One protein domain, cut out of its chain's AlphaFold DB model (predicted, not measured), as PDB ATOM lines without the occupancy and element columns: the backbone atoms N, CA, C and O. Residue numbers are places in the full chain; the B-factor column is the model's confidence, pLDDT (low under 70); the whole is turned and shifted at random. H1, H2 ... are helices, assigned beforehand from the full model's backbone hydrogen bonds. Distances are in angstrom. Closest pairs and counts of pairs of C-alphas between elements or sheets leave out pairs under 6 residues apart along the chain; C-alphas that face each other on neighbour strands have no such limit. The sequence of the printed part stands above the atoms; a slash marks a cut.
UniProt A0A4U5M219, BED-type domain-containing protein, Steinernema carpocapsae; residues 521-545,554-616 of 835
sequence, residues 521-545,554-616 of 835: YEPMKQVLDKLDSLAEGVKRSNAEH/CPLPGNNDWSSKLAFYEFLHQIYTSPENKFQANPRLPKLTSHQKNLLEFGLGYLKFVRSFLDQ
ATOM      1  N   TYR A 521     -16.483 -28.254  10.470       90.00
ATOM      2  CA  TYR A 521     -16.161 -29.579   9.941       90.00
ATOM      3  C   TYR A 521     -14.847 -30.099  10.532       90.00
ATOM      4  O   TYR A 521     -13.765 -29.687  10.117       90.00
ATOM      5  N   GLU A 522     -14.933 -31.030  11.483       93.06
ATOM      6  CA  GLU A 522     -13.790 -31.508  12.275       93.06
ATOM      7  C   GLU A 522     -12.553 -31.924  11.435       93.06
ATOM      8  O   GLU A 522     -11.443 -31.506  11.776       93.06
ATOM      9  N   PRO A 523     -12.671 -32.650  10.301       92.69
ATOM     10  CA  PRO A 523     -11.510 -32.962   9.465       92.69
ATOM     11  C   PRO A 523     -10.825 -31.729   8.863       92.69
ATOM     12  O   PRO A 523      -9.595 -31.696   8.790       92.69
ATOM     13  N   MET A 524     -11.592 -30.714   8.450       92.94
ATOM     14  CA  MET A 524     -11.041 -29.466   7.910       92.94
ATOM     15  C   MET A 524     -10.479 -28.597   9.030       92.94
ATOM     16  O   MET A 524      -9.367 -28.091   8.903       92.94
ATOM     17  N   LYS A 525     -11.171 -28.513  10.168       93.81
ATOM     18  CA  LYS A 525     -10.692 -27.850  11.381       93.81
ATOM     19  C   LYS A 525      -9.301 -28.333  11.786       93.81
ATOM     20  O   LYS A 525      -8.401 -27.524  11.970       93.81
ATOM     21  N   GLN A 526      -9.074 -29.647  11.815       94.12
ATOM     22  CA  GLN A 526      -7.755 -30.216  12.120       94.12
ATOM     23  C   GLN A 526      -6.669 -29.817  11.116       94.12
ATOM     24  O   GLN A 526      -5.489 -29.770  11.470       94.12
ATOM     25  N   VAL A 527      -7.031 -29.582   9.850       94.31
ATOM     26  CA  VAL A 527      -6.102 -29.026   8.861       94.31
ATOM     27  C   VAL A 527      -5.820 -27.571   9.198       94.31
ATOM     28  O   VAL A 527      -4.653 -27.218   9.343       94.31
ATOM     29  N   LEU A 528      -6.858 -26.755   9.379       93.38
ATOM     30  CA  LEU A 528      -6.728 -25.327   9.655       93.38
ATOM     31  C   LEU A 528      -5.954 -25.049  10.949       93.38
ATOM     32  O   LEU A 528      -5.002 -24.281  10.906       93.38
ATOM     33  N   ASP A 529      -6.233 -25.761  12.041       94.38
ATOM     34  CA  ASP A 529      -5.529 -25.617  13.324       94.38
ATOM     35  C   ASP A 529      -4.016 -25.877  13.188       94.38
ATOM     36  O   ASP A 529      -3.193 -25.207  13.824       94.38
ATOM     37  N   LYS A 530      -3.612 -26.826  12.329       94.75
ATOM     38  CA  LYS A 530      -2.191 -27.078  12.026       94.75
ATOM     39  C   LYS A 530      -1.564 -25.924  11.245       94.75
ATOM     40  O   LYS A 530      -0.404 -25.595  11.495       94.75
ATOM     41  N   LEU A 531      -2.290 -25.350  10.284       93.62
ATOM     42  CA  LEU A 531      -1.807 -24.222   9.480       93.62
ATOM     43  C   LEU A 531      -1.743 -22.938  10.321       93.62
ATOM     44  O   LEU A 531      -0.737 -22.236  10.268       93.62
ATOM     45  N   ASP A 532      -2.745 -22.675  11.157       92.44
ATOM     46  CA  ASP A 532      -2.763 -21.553  12.101       92.44
ATOM     47  C   ASP A 532      -1.626 -21.673  13.128       92.44
ATOM     48  O   ASP A 532      -0.895 -20.713  13.374       92.44
ATOM     49  N   SER A 533      -1.383 -22.876  13.662       93.62
ATOM     50  CA  SER A 533      -0.245 -23.129  14.558       93.62
ATOM     51  C   SER A 533       1.102 -22.844  13.887       93.62
ATOM     52  O   SER A 533       2.025 -22.344  14.537       93.62
ATOM     53  N   LEU A 534       1.225 -23.143  12.587       91.81
ATOM     54  CA  LEU A 534       2.402 -22.788  11.797       91.81
ATOM     55  C   LEU A 534       2.525 -21.267  11.661       91.81
ATOM     56  O   LEU A 534       3.606 -20.742  11.913       91.81
ATOM     57  N   ALA A 535       1.442 -20.561  11.318       89.62
ATOM     58  CA  ALA A 535       1.441 -19.102  11.212       89.62
ATOM     59  C   ALA A 535       1.909 -18.438  12.516       89.62
ATOM     60  O   ALA A 535       2.797 -17.587  12.494       89.62
ATOM     61  N   GLU A 536       1.384 -18.880  13.661       90.44
ATOM     62  CA  GLU A 536       1.777 -18.378  14.984       90.44
ATOM     63  C   GLU A 536       3.219 -18.748  15.364       90.44
ATOM     64  O   GLU A 536       3.894 -18.012  16.088       90.44
ATOM     65  N   GLY A 537       3.724 -19.887  14.885       89.44
ATOM     66  CA  GLY A 537       5.133 -20.258  15.021       89.44
ATOM     67  C   GLY A 537       6.058 -19.345  14.210       89.44
ATOM     68  O   GLY A 537       7.087 -18.896  14.721       89.44
ATOM     69  N   VAL A 538       5.672 -19.021  12.973       85.56
ATOM     70  CA  VAL A 538       6.427 -18.110  12.099       85.56
ATOM     71  C   VAL A 538       6.389 -16.680  12.641       85.56
ATOM     72  O   VAL A 538       7.438 -16.049  12.727       85.56
ATOM     73  N   LYS A 539       5.228 -16.184  13.095       86.31
ATOM     74  CA  LYS A 539       5.110 -14.864  13.746       86.31
ATOM     75  C   LYS A 539       6.057 -14.732  14.942       86.31
ATOM     76  O   LYS A 539       6.773 -13.739  15.043       86.31
ATOM     77  N   ARG A 540       6.095 -15.746  15.819       86.31
ATOM     78  CA  ARG A 540       7.010 -15.778  16.974       86.31
ATOM     79  C   ARG A 540       8.478 -15.798  16.549       86.31
ATOM     80  O   ARG A 540       9.261 -15.018  17.073       86.31
ATOM     81  N   SER A 541       8.827 -16.615  15.557       82.19
ATOM     82  CA  SER A 541      10.207 -16.708  15.051       82.19
ATOM     83  C   SER A 541      10.675 -15.395  14.404       82.19
ATOM     84  O   SER A 541      11.800 -14.959  14.629       82.19
ATOM     85  N   ASN A 542       9.794 -14.715  13.662       81.06
ATOM     86  CA  ASN A 542      10.082 -13.408  13.067       81.06
ATOM     87  C   ASN A 542      10.300 -12.321  14.132       81.06
ATOM     88  O   ASN A 542      11.148 -11.446  13.949       81.06
ATOM     89  N   ALA A 543       9.572 -12.383  15.253       79.81
ATOM     90  CA  ALA A 543       9.770 -11.477  16.384       79.81
ATOM     91  C   ALA A 543      11.120 -11.699  17.095       79.81
ATOM     92  O   ALA A 543      11.674 -10.762  17.664       79.81
ATOM     93  N   GLU A 544      11.678 -12.910  17.025       82.50
ATOM     94  CA  GLU A 544      12.972 -13.274  17.618       82.50
ATOM     95  C   GLU A 544      14.185 -12.947  16.710       82.50
ATOM     96  O   GLU A 544      15.322 -13.245  17.072       82.50
ATOM     97  N   HIS A 545      13.973 -12.264  15.571       65.19
ATOM     98  CA  HIS A 545      15.004 -11.755  14.644       65.19
ATOM     99  C   HIS A 545      15.936 -12.801  13.994       65.19
ATOM    100  O   HIS A 545      17.022 -12.450  13.527       65.19
ATOM    101  N   CYS A 554       6.314 -14.783   3.158       80.00
ATOM    102  CA  CYS A 554       5.027 -15.392   3.450       80.00
ATOM    103  C   CYS A 554       4.026 -14.319   3.912       80.00
ATOM    104  O   CYS A 554       4.313 -13.615   4.887       80.00
ATOM    105  N   PRO A 555       2.840 -14.200   3.283       81.31
ATOM    106  CA  PRO A 555       1.793 -13.325   3.787       81.31
ATOM    107  C   PRO A 555       1.278 -13.905   5.108       81.31
ATOM    108  O   PRO A 555       0.513 -14.866   5.118       81.31
ATOM    109  N   LEU A 556       1.748 -13.374   6.237       80.50
ATOM    110  CA  LEU A 556       1.295 -13.837   7.544       80.50
ATOM    111  C   LEU A 556      -0.121 -13.323   7.816       80.50
ATOM    112  O   LEU A 556      -0.375 -12.128   7.649       80.50
ATOM    113  N   PRO A 557      -1.039 -14.191   8.273       80.44
ATOM    114  CA  PRO A 557      -2.403 -13.780   8.541       80.44
ATOM    115  C   PRO A 557      -2.453 -12.766   9.685       80.44
ATOM    116  O   PRO A 557      -1.934 -13.026  10.776       80.44
ATOM    117  N   GLY A 558      -3.116 -11.628   9.466       72.06
ATOM    118  CA  GLY A 558      -3.562 -10.766  10.563       72.06
ATOM    119  C   GLY A 558      -4.498 -11.536  11.503       72.06
ATOM    120  O   GLY A 558      -5.128 -12.508  11.087       72.06
ATOM    121  N   ASN A 559      -4.597 -11.125  12.773       60.91
ATOM    122  CA  ASN A 559      -5.292 -11.918  13.799       60.91
ATOM    123  C   ASN A 559      -6.778 -12.185  13.490       60.91
ATOM    124  O   ASN A 559      -7.304 -13.160  14.009       60.91
ATOM    125  N   ASN A 560      -7.418 -11.406  12.608       64.06
ATOM    126  CA  ASN A 560      -8.816 -11.606  12.211       64.06
ATOM    127  C   ASN A 560      -9.092 -11.416  10.706       64.06
ATOM    128  O   ASN A 560     -10.249 -11.443  10.313       64.06
ATOM    129  N   ASP A 561      -8.086 -11.234   9.845       72.94
ATOM    130  CA  ASP A 561      -8.335 -10.969   8.419       72.94
ATOM    131  C   ASP A 561      -8.365 -12.271   7.601       72.94
ATOM    132  O   ASP A 561      -7.330 -12.894   7.341       72.94
ATOM    133  N   TRP A 562      -9.564 -12.683   7.179       76.31
ATOM    134  CA  TRP A 562      -9.757 -13.878   6.355       76.31
ATOM    135  C   TRP A 562      -9.040 -13.776   5.008       76.31
ATOM    136  O   TRP A 562      -8.642 -14.804   4.470       76.31
ATOM    137  N   SER A 563      -8.866 -12.571   4.455       74.88
ATOM    138  CA  SER A 563      -8.210 -12.396   3.160       74.88
ATOM    139  C   SER A 563      -6.717 -12.694   3.280       74.88
ATOM    140  O   SER A 563      -6.171 -13.442   2.467       74.88
ATOM    141  N   SER A 564      -6.096 -12.244   4.374       81.06
ATOM    142  CA  SER A 564      -4.738 -12.634   4.747       81.06
ATOM    143  C   SER A 564      -4.632 -14.125   5.099       81.06
ATOM    144  O   SER A 564      -3.675 -14.772   4.675       81.06
ATOM    145  N   LYS A 565      -5.610 -14.719   5.808       85.88
ATOM    146  CA  LYS A 565      -5.641 -16.180   6.052       85.88
ATOM    147  C   LYS A 565      -5.769 -16.985   4.762       85.88
ATOM    148  O   LYS A 565      -5.062 -17.972   4.589       85.88
ATOM    149  N   LEU A 566      -6.632 -16.563   3.844       87.19
ATOM    150  CA  LEU A 566      -6.794 -17.199   2.544       87.19
ATOM    151  C   LEU A 566      -5.500 -17.091   1.736       87.19
ATOM    152  O   LEU A 566      -5.033 -18.109   1.243       87.19
ATOM    153  N   ALA A 567      -4.881 -15.908   1.667       87.69
ATOM    154  CA  ALA A 567      -3.593 -15.722   0.998       87.69
ATOM    155  C   ALA A 567      -2.498 -16.619   1.606       87.69
ATOM    156  O   ALA A 567      -1.727 -17.250   0.880       87.69
ATOM    157  N   PHE A 568      -2.468 -16.739   2.936       90.62
ATOM    158  CA  PHE A 568      -1.569 -17.645   3.646       90.62
ATOM    159  C   PHE A 568      -1.832 -19.116   3.291       90.62
ATOM    160  O   PHE A 568      -0.906 -19.857   2.961       90.62
ATOM    161  N   TYR A 569      -3.089 -19.558   3.301       93.06
ATOM    162  CA  TYR A 569      -3.438 -20.935   2.953       93.06
ATOM    163  C   TYR A 569      -3.202 -21.245   1.475       93.06
ATOM    164  O   TYR A 569      -2.770 -22.348   1.151       93.06
ATOM    165  N   GLU A 570      -3.426 -20.285   0.577       92.31
ATOM    166  CA  GLU A 570      -3.087 -20.388  -0.843       92.31
ATOM    167  C   GLU A 570      -1.582 -20.563  -1.038       92.31
ATOM    168  O   GLU A 570      -1.163 -21.447  -1.789       92.31
ATOM    169  N   PHE A 571      -0.775 -19.780  -0.322       92.31
ATOM    170  CA  PHE A 571       0.677 -19.917  -0.307       92.31
ATOM    171  C   PHE A 571       1.104 -21.307   0.192       92.31
ATOM    172  O   PHE A 571       1.875 -22.002  -0.473       92.31
ATOM    173  N   LEU A 572       0.550 -21.779   1.315       91.25
ATOM    174  CA  LEU A 572       0.852 -23.119   1.829       91.25
ATOM    175  C   LEU A 572       0.397 -24.225   0.872       91.25
ATOM    176  O   LEU A 572       1.113 -25.205   0.669       91.25
ATOM    177  N   HIS A 573      -0.761 -24.070   0.238       93.19
ATOM    178  CA  HIS A 573      -1.256 -25.006  -0.763       93.19
ATOM    179  C   HIS A 573      -0.318 -25.095  -1.973       93.19
ATOM    180  O   HIS A 573      -0.020 -26.198  -2.433       93.19
ATOM    181  N   GLN A 574       0.221 -23.968  -2.451       92.00
ATOM    182  CA  GLN A 574       1.251 -23.962  -3.499       92.00
ATOM    183  C   GLN A 574       2.514 -24.723  -3.061       92.00
ATOM    184  O   GLN A 574       3.108 -25.450  -3.859       92.00
ATOM    185  N   ILE A 575       2.897 -24.634  -1.782       90.88
ATOM    186  CA  ILE A 575       4.014 -25.417  -1.234       90.88
ATOM    187  C   ILE A 575       3.704 -26.922  -1.229       90.88
ATOM    188  O   ILE A 575       4.550 -27.724  -1.636       90.88
ATOM    189  N   TYR A 576       2.504 -27.325  -0.801       90.75
ATOM    190  CA  TYR A 576       2.125 -28.743  -0.726       90.75
ATOM    191  C   TYR A 576       1.900 -29.410  -2.086       90.75
ATOM    192  O   TYR A 576       2.050 -30.634  -2.171       90.75
ATOM    193  N   THR A 577       1.520 -28.638  -3.105       90.94
ATOM    194  CA  THR A 577       1.208 -29.137  -4.455       90.94
ATOM    195  C   THR A 577       2.393 -29.077  -5.412       90.94
ATOM    196  O   THR A 577       2.455 -29.883  -6.336       90.94
ATOM    197  N   SER A 578       3.366 -28.186  -5.188       92.44
ATOM    198  CA  SER A 578       4.552 -28.096  -6.041       92.44
ATOM    199  C   SER A 578       5.512 -29.277  -5.795       92.44
ATOM    200  O   SER A 578       6.075 -29.391  -4.700       92.44
ATOM    201  N   PRO A 579       5.730 -30.167  -6.787       84.81
ATOM    202  CA  PRO A 579       6.553 -31.370  -6.627       84.81
ATOM    203  C   PRO A 579       8.052 -31.062  -6.503       84.81
ATOM    204  O   PRO A 579       8.807 -31.861  -5.958       84.81
ATOM    205  N   GLU A 580       8.486 -29.896  -6.985       84.12
ATOM    206  CA  GLU A 580       9.886 -29.451  -6.950       84.12
ATOM    207  C   GLU A 580      10.214 -28.634  -5.696       84.12
ATOM    208  O   GLU A 580      11.327 -28.120  -5.535       84.12
ATOM    209  N   ASN A 581       9.246 -28.482  -4.792       78.31
ATOM    210  CA  ASN A 581       9.398 -27.560  -3.693       78.31
ATOM    211  C   ASN A 581      10.288 -28.138  -2.586       78.31
ATOM    212  O   ASN A 581       9.871 -28.973  -1.779       78.31
ATOM    213  N   LYS A 582      11.523 -27.626  -2.510       79.00
ATOM    214  CA  LYS A 582      12.508 -27.945  -1.462       79.00
ATOM    215  C   LYS A 582      11.956 -27.735  -0.045       79.00
ATOM    216  O   LYS A 582      12.459 -28.348   0.894       79.00
ATOM    217  N   PHE A 583      10.910 -26.923   0.117       76.25
ATOM    218  CA  PHE A 583      10.267 -26.664   1.404       76.25
ATOM    219  C   PHE A 583       9.485 -27.858   1.961       76.25
ATOM    220  O   PHE A 583       9.248 -27.895   3.165       76.25
ATOM    221  N   GLN A 584       9.167 -28.881   1.158       76.31
ATOM    222  CA  GLN A 584       8.565 -30.116   1.683       76.31
ATOM    223  C   GLN A 584       9.504 -30.878   2.635       76.31
ATOM    224  O   GLN A 584       9.039 -31.661   3.463       76.31
ATOM    225  N   ALA A 585      10.817 -30.635   2.548       82.00
ATOM    226  CA  ALA A 585      11.799 -31.188   3.476       82.00
ATOM    227  C   ALA A 585      11.920 -30.384   4.785       82.00
ATOM    228  O   ALA A 585      12.634 -30.819   5.690       82.00
ATOM    229  N   ASN A 586      11.253 -29.227   4.907       83.25
ATOM    230  CA  ASN A 586      11.331 -28.406   6.111       83.25
ATOM    231  C   ASN A 586      10.614 -29.118   7.276       83.25
ATOM    232  O   ASN A 586       9.401 -29.330   7.201       83.25
ATOM    233  N   PRO A 587      11.318 -29.461   8.373       84.38
ATOM    234  CA  PRO A 587      10.718 -30.163   9.506       84.38
ATOM    235  C   PRO A 587       9.648 -29.341  10.239       84.38
ATOM    236  O   PRO A 587       8.877 -29.918  11.003       84.38
ATOM    237  N   ARG A 588       9.592 -28.018  10.022       86.38
ATOM    238  CA  ARG A 588       8.588 -27.125  10.620       86.38
ATOM    239  C   ARG A 588       7.239 -27.170   9.896       86.38
ATOM    240  O   ARG A 588       6.234 -26.808  10.496       86.38
ATOM    241  N   LEU A 589       7.193 -27.610   8.634       89.62
ATOM    242  CA  LEU A 589       5.949 -27.667   7.869       89.62
ATOM    243  C   LEU A 589       5.089 -28.857   8.353       89.62
ATOM    244  O   LEU A 589       5.584 -29.991   8.380       89.62
ATOM    245  N   PRO A 590       3.813 -28.652   8.732       91.25
ATOM    246  CA  PRO A 590       2.980 -29.738   9.221       91.25
ATOM    247  C   PRO A 590       2.750 -30.780   8.120       91.25
ATOM    248  O   PRO A 590       2.364 -30.476   6.997       91.25
ATOM    249  N   LYS A 591       2.965 -32.059   8.436       93.19
ATOM    250  CA  LYS A 591       2.682 -33.137   7.482       93.19
ATOM    251  C   LYS A 591       1.169 -33.316   7.353       93.19
ATOM    252  O   LYS A 591       0.513 -33.778   8.289       93.19
ATOM    253  N   LEU A 592       0.632 -32.954   6.191       94.00
ATOM    254  CA  LEU A 592      -0.755 -33.224   5.812       94.00
ATOM    255  C   LEU A 592      -0.855 -34.577   5.101       94.00
ATOM    256  O   LEU A 592      -0.038 -34.890   4.230       94.00
ATOM    257  N   THR A 593      -1.860 -35.376   5.464       94.44
ATOM    258  CA  THR A 593      -2.194 -36.611   4.735       94.44
ATOM    259  C   THR A 593      -2.727 -36.284   3.336       94.44
ATOM    260  O   THR A 593      -3.163 -35.161   3.089       94.44
ATOM    261  N   SER A 594      -2.740 -37.250   2.410       92.69
ATOM    262  CA  SER A 594      -3.314 -37.033   1.069       92.69
ATOM    263  C   SER A 594      -4.772 -36.569   1.134       92.69
ATOM    264  O   SER A 594      -5.152 -35.645   0.428       92.69
ATOM    265  N   HIS A 595      -5.564 -37.138   2.047       91.62
ATOM    266  CA  HIS A 595      -6.942 -36.704   2.278       91.62
ATOM    267  C   HIS A 595      -7.018 -35.252   2.784       91.62
ATOM    268  O   HIS A 595      -7.793 -34.466   2.254       91.62
ATOM    269  N   GLN A 596      -6.160 -34.860   3.736       93.62
ATOM    270  CA  GLN A 596      -6.093 -33.481   4.238       93.62
ATOM    271  C   GLN A 596      -5.671 -32.473   3.160       93.62
ATOM    272  O   GLN A 596      -6.179 -31.357   3.143       93.62
ATOM    273  N   LYS A 597      -4.765 -32.861   2.253       93.38
ATOM    274  CA  LYS A 597      -4.378 -32.028   1.103       93.38
ATOM    275  C   LYS A 597      -5.546 -31.828   0.140       93.38
ATOM    276  O   LYS A 597      -5.813 -30.690  -0.223       93.38
ATOM    277  N   ASN A 598      -6.259 -32.901  -0.208       91.62
ATOM    278  CA  ASN A 598      -7.431 -32.825  -1.083       91.62
ATOM    279  C   ASN A 598      -8.547 -31.975  -0.458       91.62
ATOM    280  O   ASN A 598      -9.170 -31.171  -1.144       91.62
ATOM    281  N   LEU A 599      -8.775 -32.115   0.853       92.19
ATOM    282  CA  LEU A 599      -9.759 -31.318   1.584       92.19
ATOM    283  C   LEU A 599      -9.377 -29.829   1.611       92.19
ATOM    284  O   LEU A 599     -10.229 -28.972   1.377       92.19
ATOM    285  N   LEU A 600      -8.092 -29.521   1.828       93.56
ATOM    286  CA  LEU A 600      -7.568 -28.157   1.760       93.56
ATOM    287  C   LEU A 600      -7.721 -27.564   0.353       93.56
ATOM    288  O   LEU A 600      -8.198 -26.442   0.218       93.56
ATOM    289  N   GLU A 601      -7.346 -28.309  -0.689       93.62
ATOM    290  CA  GLU A 601      -7.501 -27.893  -2.088       93.62
ATOM    291  C   GLU A 601      -8.965 -27.588  -2.420       93.62
ATOM    292  O   GLU A 601      -9.273 -26.533  -2.978       93.62
ATOM    293  N   PHE A 602      -9.874 -28.473  -2.013       90.81
ATOM    294  CA  PHE A 602     -11.308 -28.310  -2.214       90.81
ATOM    295  C   PHE A 602     -11.854 -27.065  -1.498       90.81
ATOM    296  O   PHE A 602     -12.508 -26.227  -2.127       90.81
ATOM    297  N   GLY A 603     -11.528 -26.893  -0.212       90.31
ATOM    298  CA  GLY A 603     -11.922 -25.718   0.568       90.31
ATOM    299  C   GLY A 603     -11.379 -24.412  -0.023       90.31
ATOM    300  O   GLY A 603     -12.119 -23.438  -0.164       90.31
ATOM    301  N   LEU A 604     -10.114 -24.391  -0.452       90.94
ATOM    302  CA  LEU A 604      -9.512 -23.222  -1.100       90.94
ATOM    303  C   LEU A 604     -10.111 -22.937  -2.475       90.94
ATOM    304  O   LEU A 604     -10.288 -21.774  -2.831       90.94
ATOM    305  N   GLY A 605     -10.460 -23.968  -3.245       90.06
ATOM    306  CA  GLY A 605     -11.170 -23.813  -4.512       90.06
ATOM    307  C   GLY A 605     -12.522 -23.117  -4.335       90.06
ATOM    308  O   GLY A 605     -12.869 -22.234  -5.124       90.06
ATOM    309  N   TYR A 606     -13.255 -23.460  -3.272       87.75
ATOM    310  CA  TYR A 606     -14.495 -22.779  -2.901       87.75
ATOM    311  C   TYR A 606     -14.244 -21.326  -2.462       87.75
ATOM    312  O   TYR A 606     -14.875 -20.411  -2.992       87.75
ATOM    313  N   LEU A 607     -13.275 -21.084  -1.571       85.94
ATOM    314  CA  LEU A 607     -12.957 -19.733  -1.085       85.94
ATOM    315  C   LEU A 607     -12.441 -18.796  -2.185       85.94
ATOM    316  O   LEU A 607     -12.783 -17.617  -2.194       85.94
ATOM    317  N   LYS A 608     -11.673 -19.301  -3.155       86.19
ATOM    318  CA  LYS A 608     -11.252 -18.530  -4.339       86.19
ATOM    319  C   LYS A 608     -12.435 -18.074  -5.176       86.19
ATOM    320  O   LYS A 608     -12.463 -16.946  -5.662       86.19
ATOM    321  N   PHE A 609     -13.412 -18.957  -5.354       84.38
ATOM    322  CA  PHE A 609     -14.619 -18.637  -6.101       84.38
ATOM    323  C   PHE A 609     -15.437 -17.555  -5.394       84.38
ATOM    324  O   PHE A 609     -15.818 -16.565  -6.011       84.38
ATOM    325  N   VAL A 610     -15.610 -17.707  -4.083       83.50
ATOM    326  CA  VAL A 610     -16.188 -16.694  -3.200       83.50
ATOM    327  C   VAL A 610     -15.463 -15.351  -3.321       83.50
ATOM    328  O   VAL A 610     -16.099 -14.333  -3.591       83.50
ATOM    329  N   ARG A 611     -14.131 -15.347  -3.196       83.50
ATOM    330  CA  ARG A 611     -13.292 -14.149  -3.323       83.50
ATOM    331  C   ARG A 611     -13.497 -13.458  -4.669       83.50
ATOM    332  O   ARG A 611     -13.674 -12.250  -4.701       83.50
ATOM    333  N   SER A 612     -13.572 -14.218  -5.761       83.56
ATOM    334  CA  SER A 612     -13.813 -13.656  -7.093       83.56
ATOM    335  C   SER A 612     -15.142 -12.896  -7.202       83.56
ATOM    336  O   SER A 612     -15.216 -11.907  -7.934       83.56
ATOM    337  N   PHE A 613     -16.188 -13.308  -6.477       82.62
ATOM    338  CA  PHE A 613     -17.436 -12.539  -6.403       82.62
ATOM    339  C   PHE A 613     -17.309 -11.302  -5.525       82.62
ATOM    340  O   PHE A 613     -17.795 -10.237  -5.899       82.62
ATOM    341  N   LEU A 614     -16.639 -11.433  -4.378       80.69
ATOM    342  CA  LEU A 614     -16.354 -10.301  -3.497       80.69
ATOM    343  C   LEU A 614     -15.599  -9.203  -4.241       80.69
ATOM    344  O   LEU A 614     -15.984  -8.043  -4.159       80.69
ATOM    345  N   ASP A 615     -14.602  -9.572  -5.039       80.75
ATOM    346  CA  ASP A 615     -13.820  -8.627  -5.833       80.75
ATOM    347  C   ASP A 615     -14.672  -7.930  -6.908       80.75
ATOM    348  O   ASP A 615     -14.503  -6.739  -7.154       80.75
ATOM    349  N   GLN A 616     -15.665  -8.610  -7.494       79.56
ATOM    350  CA  GLN A 616     -16.608  -7.960  -8.416       79.56
ATOM    351  C   GLN A 616     -17.469  -6.904  -7.714       79.56
ATOM    352  O   GLN A 616     -17.706  -5.837  -8.280       79.56
TER     353      GLN A 616
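This is residues 521 to 545 and 554 to 616 of the 835 residues of the protein "BED-type domain-containing protein" of Steinernema carpocapsae (UniProt A0A4U5M219). Look first for two long helices, H1 and H4, that meet near their first ends as a wide V; H2 lies in the opening of the V, packs on H4 and crosses near H1. Little H3 follows at the last end of H2, and residues 540 to 545, at the far end of the H1 arm, stick out. The printed part has 88 residues, with four named helices in the order H1, H2, H3, H4 and no named strand: all helix. It is compact, with a radius of gyration of the C-alphas of 13.3 A and spans of 39 by 29 by 28 A.

Find C-alpha 522 at (-13.790, -31.508, 12.275); from there H1 runs 31.2 A to residue 543. Beyond the cut, H2 holds residues 562 to 577, 21.7 A long, and H3 residues 582 to 585. H4 starts at C-alpha 594, (-3.314, -37.033, 1.069), and runs 33.3 A to C-alpha 616, (-16.608, -7.960, -8.416).

Start at H1, where residues 523 to 527 alone touch H4; the closest C-alphas, of Val 527 and Gln 596, are 6.4 A apart, and the lines are about perpendicular at 77 degrees. H1 and H2 are close but not clearly touching, Leu 531 to Tyr 569 being their closest C-alphas at 7.5 A, and about perpendicular at 82 degrees. H2 touches residues 597 to 607 of H4 alone, with the C-alphas of His 573 and Glu 601 closest at 7.0 A, at a steep tilt of 42 degrees, opposite ways. H2, with residues 575 to 576 alone, and H3 only just touch, only at the corner, with 3 pairs of C-alphas within 8 A; Ile 575 and Phe 583 are closest at 6.9 A. H3 is apart from H1 and H4. In H2 and H4 every O i to N i+4 pair is within hydrogen-bond range, in H1 17 of 18 are, and H3 is too short for such a pair.

Look to Glu 544 and Gln 616 for the C-alphas farthest apart, 39.8 A. Residues 546 to 553 are not printed, and C-alphas 545 and 554 stand 15.4 A apart across this cut, which lies in the link from H1 to H2. The link from H2 to H3 is tight and that from H3 to H4 short. The model's mean pLDDT over the printed part is 86.6; residues 545, 559 and 560 are under 70.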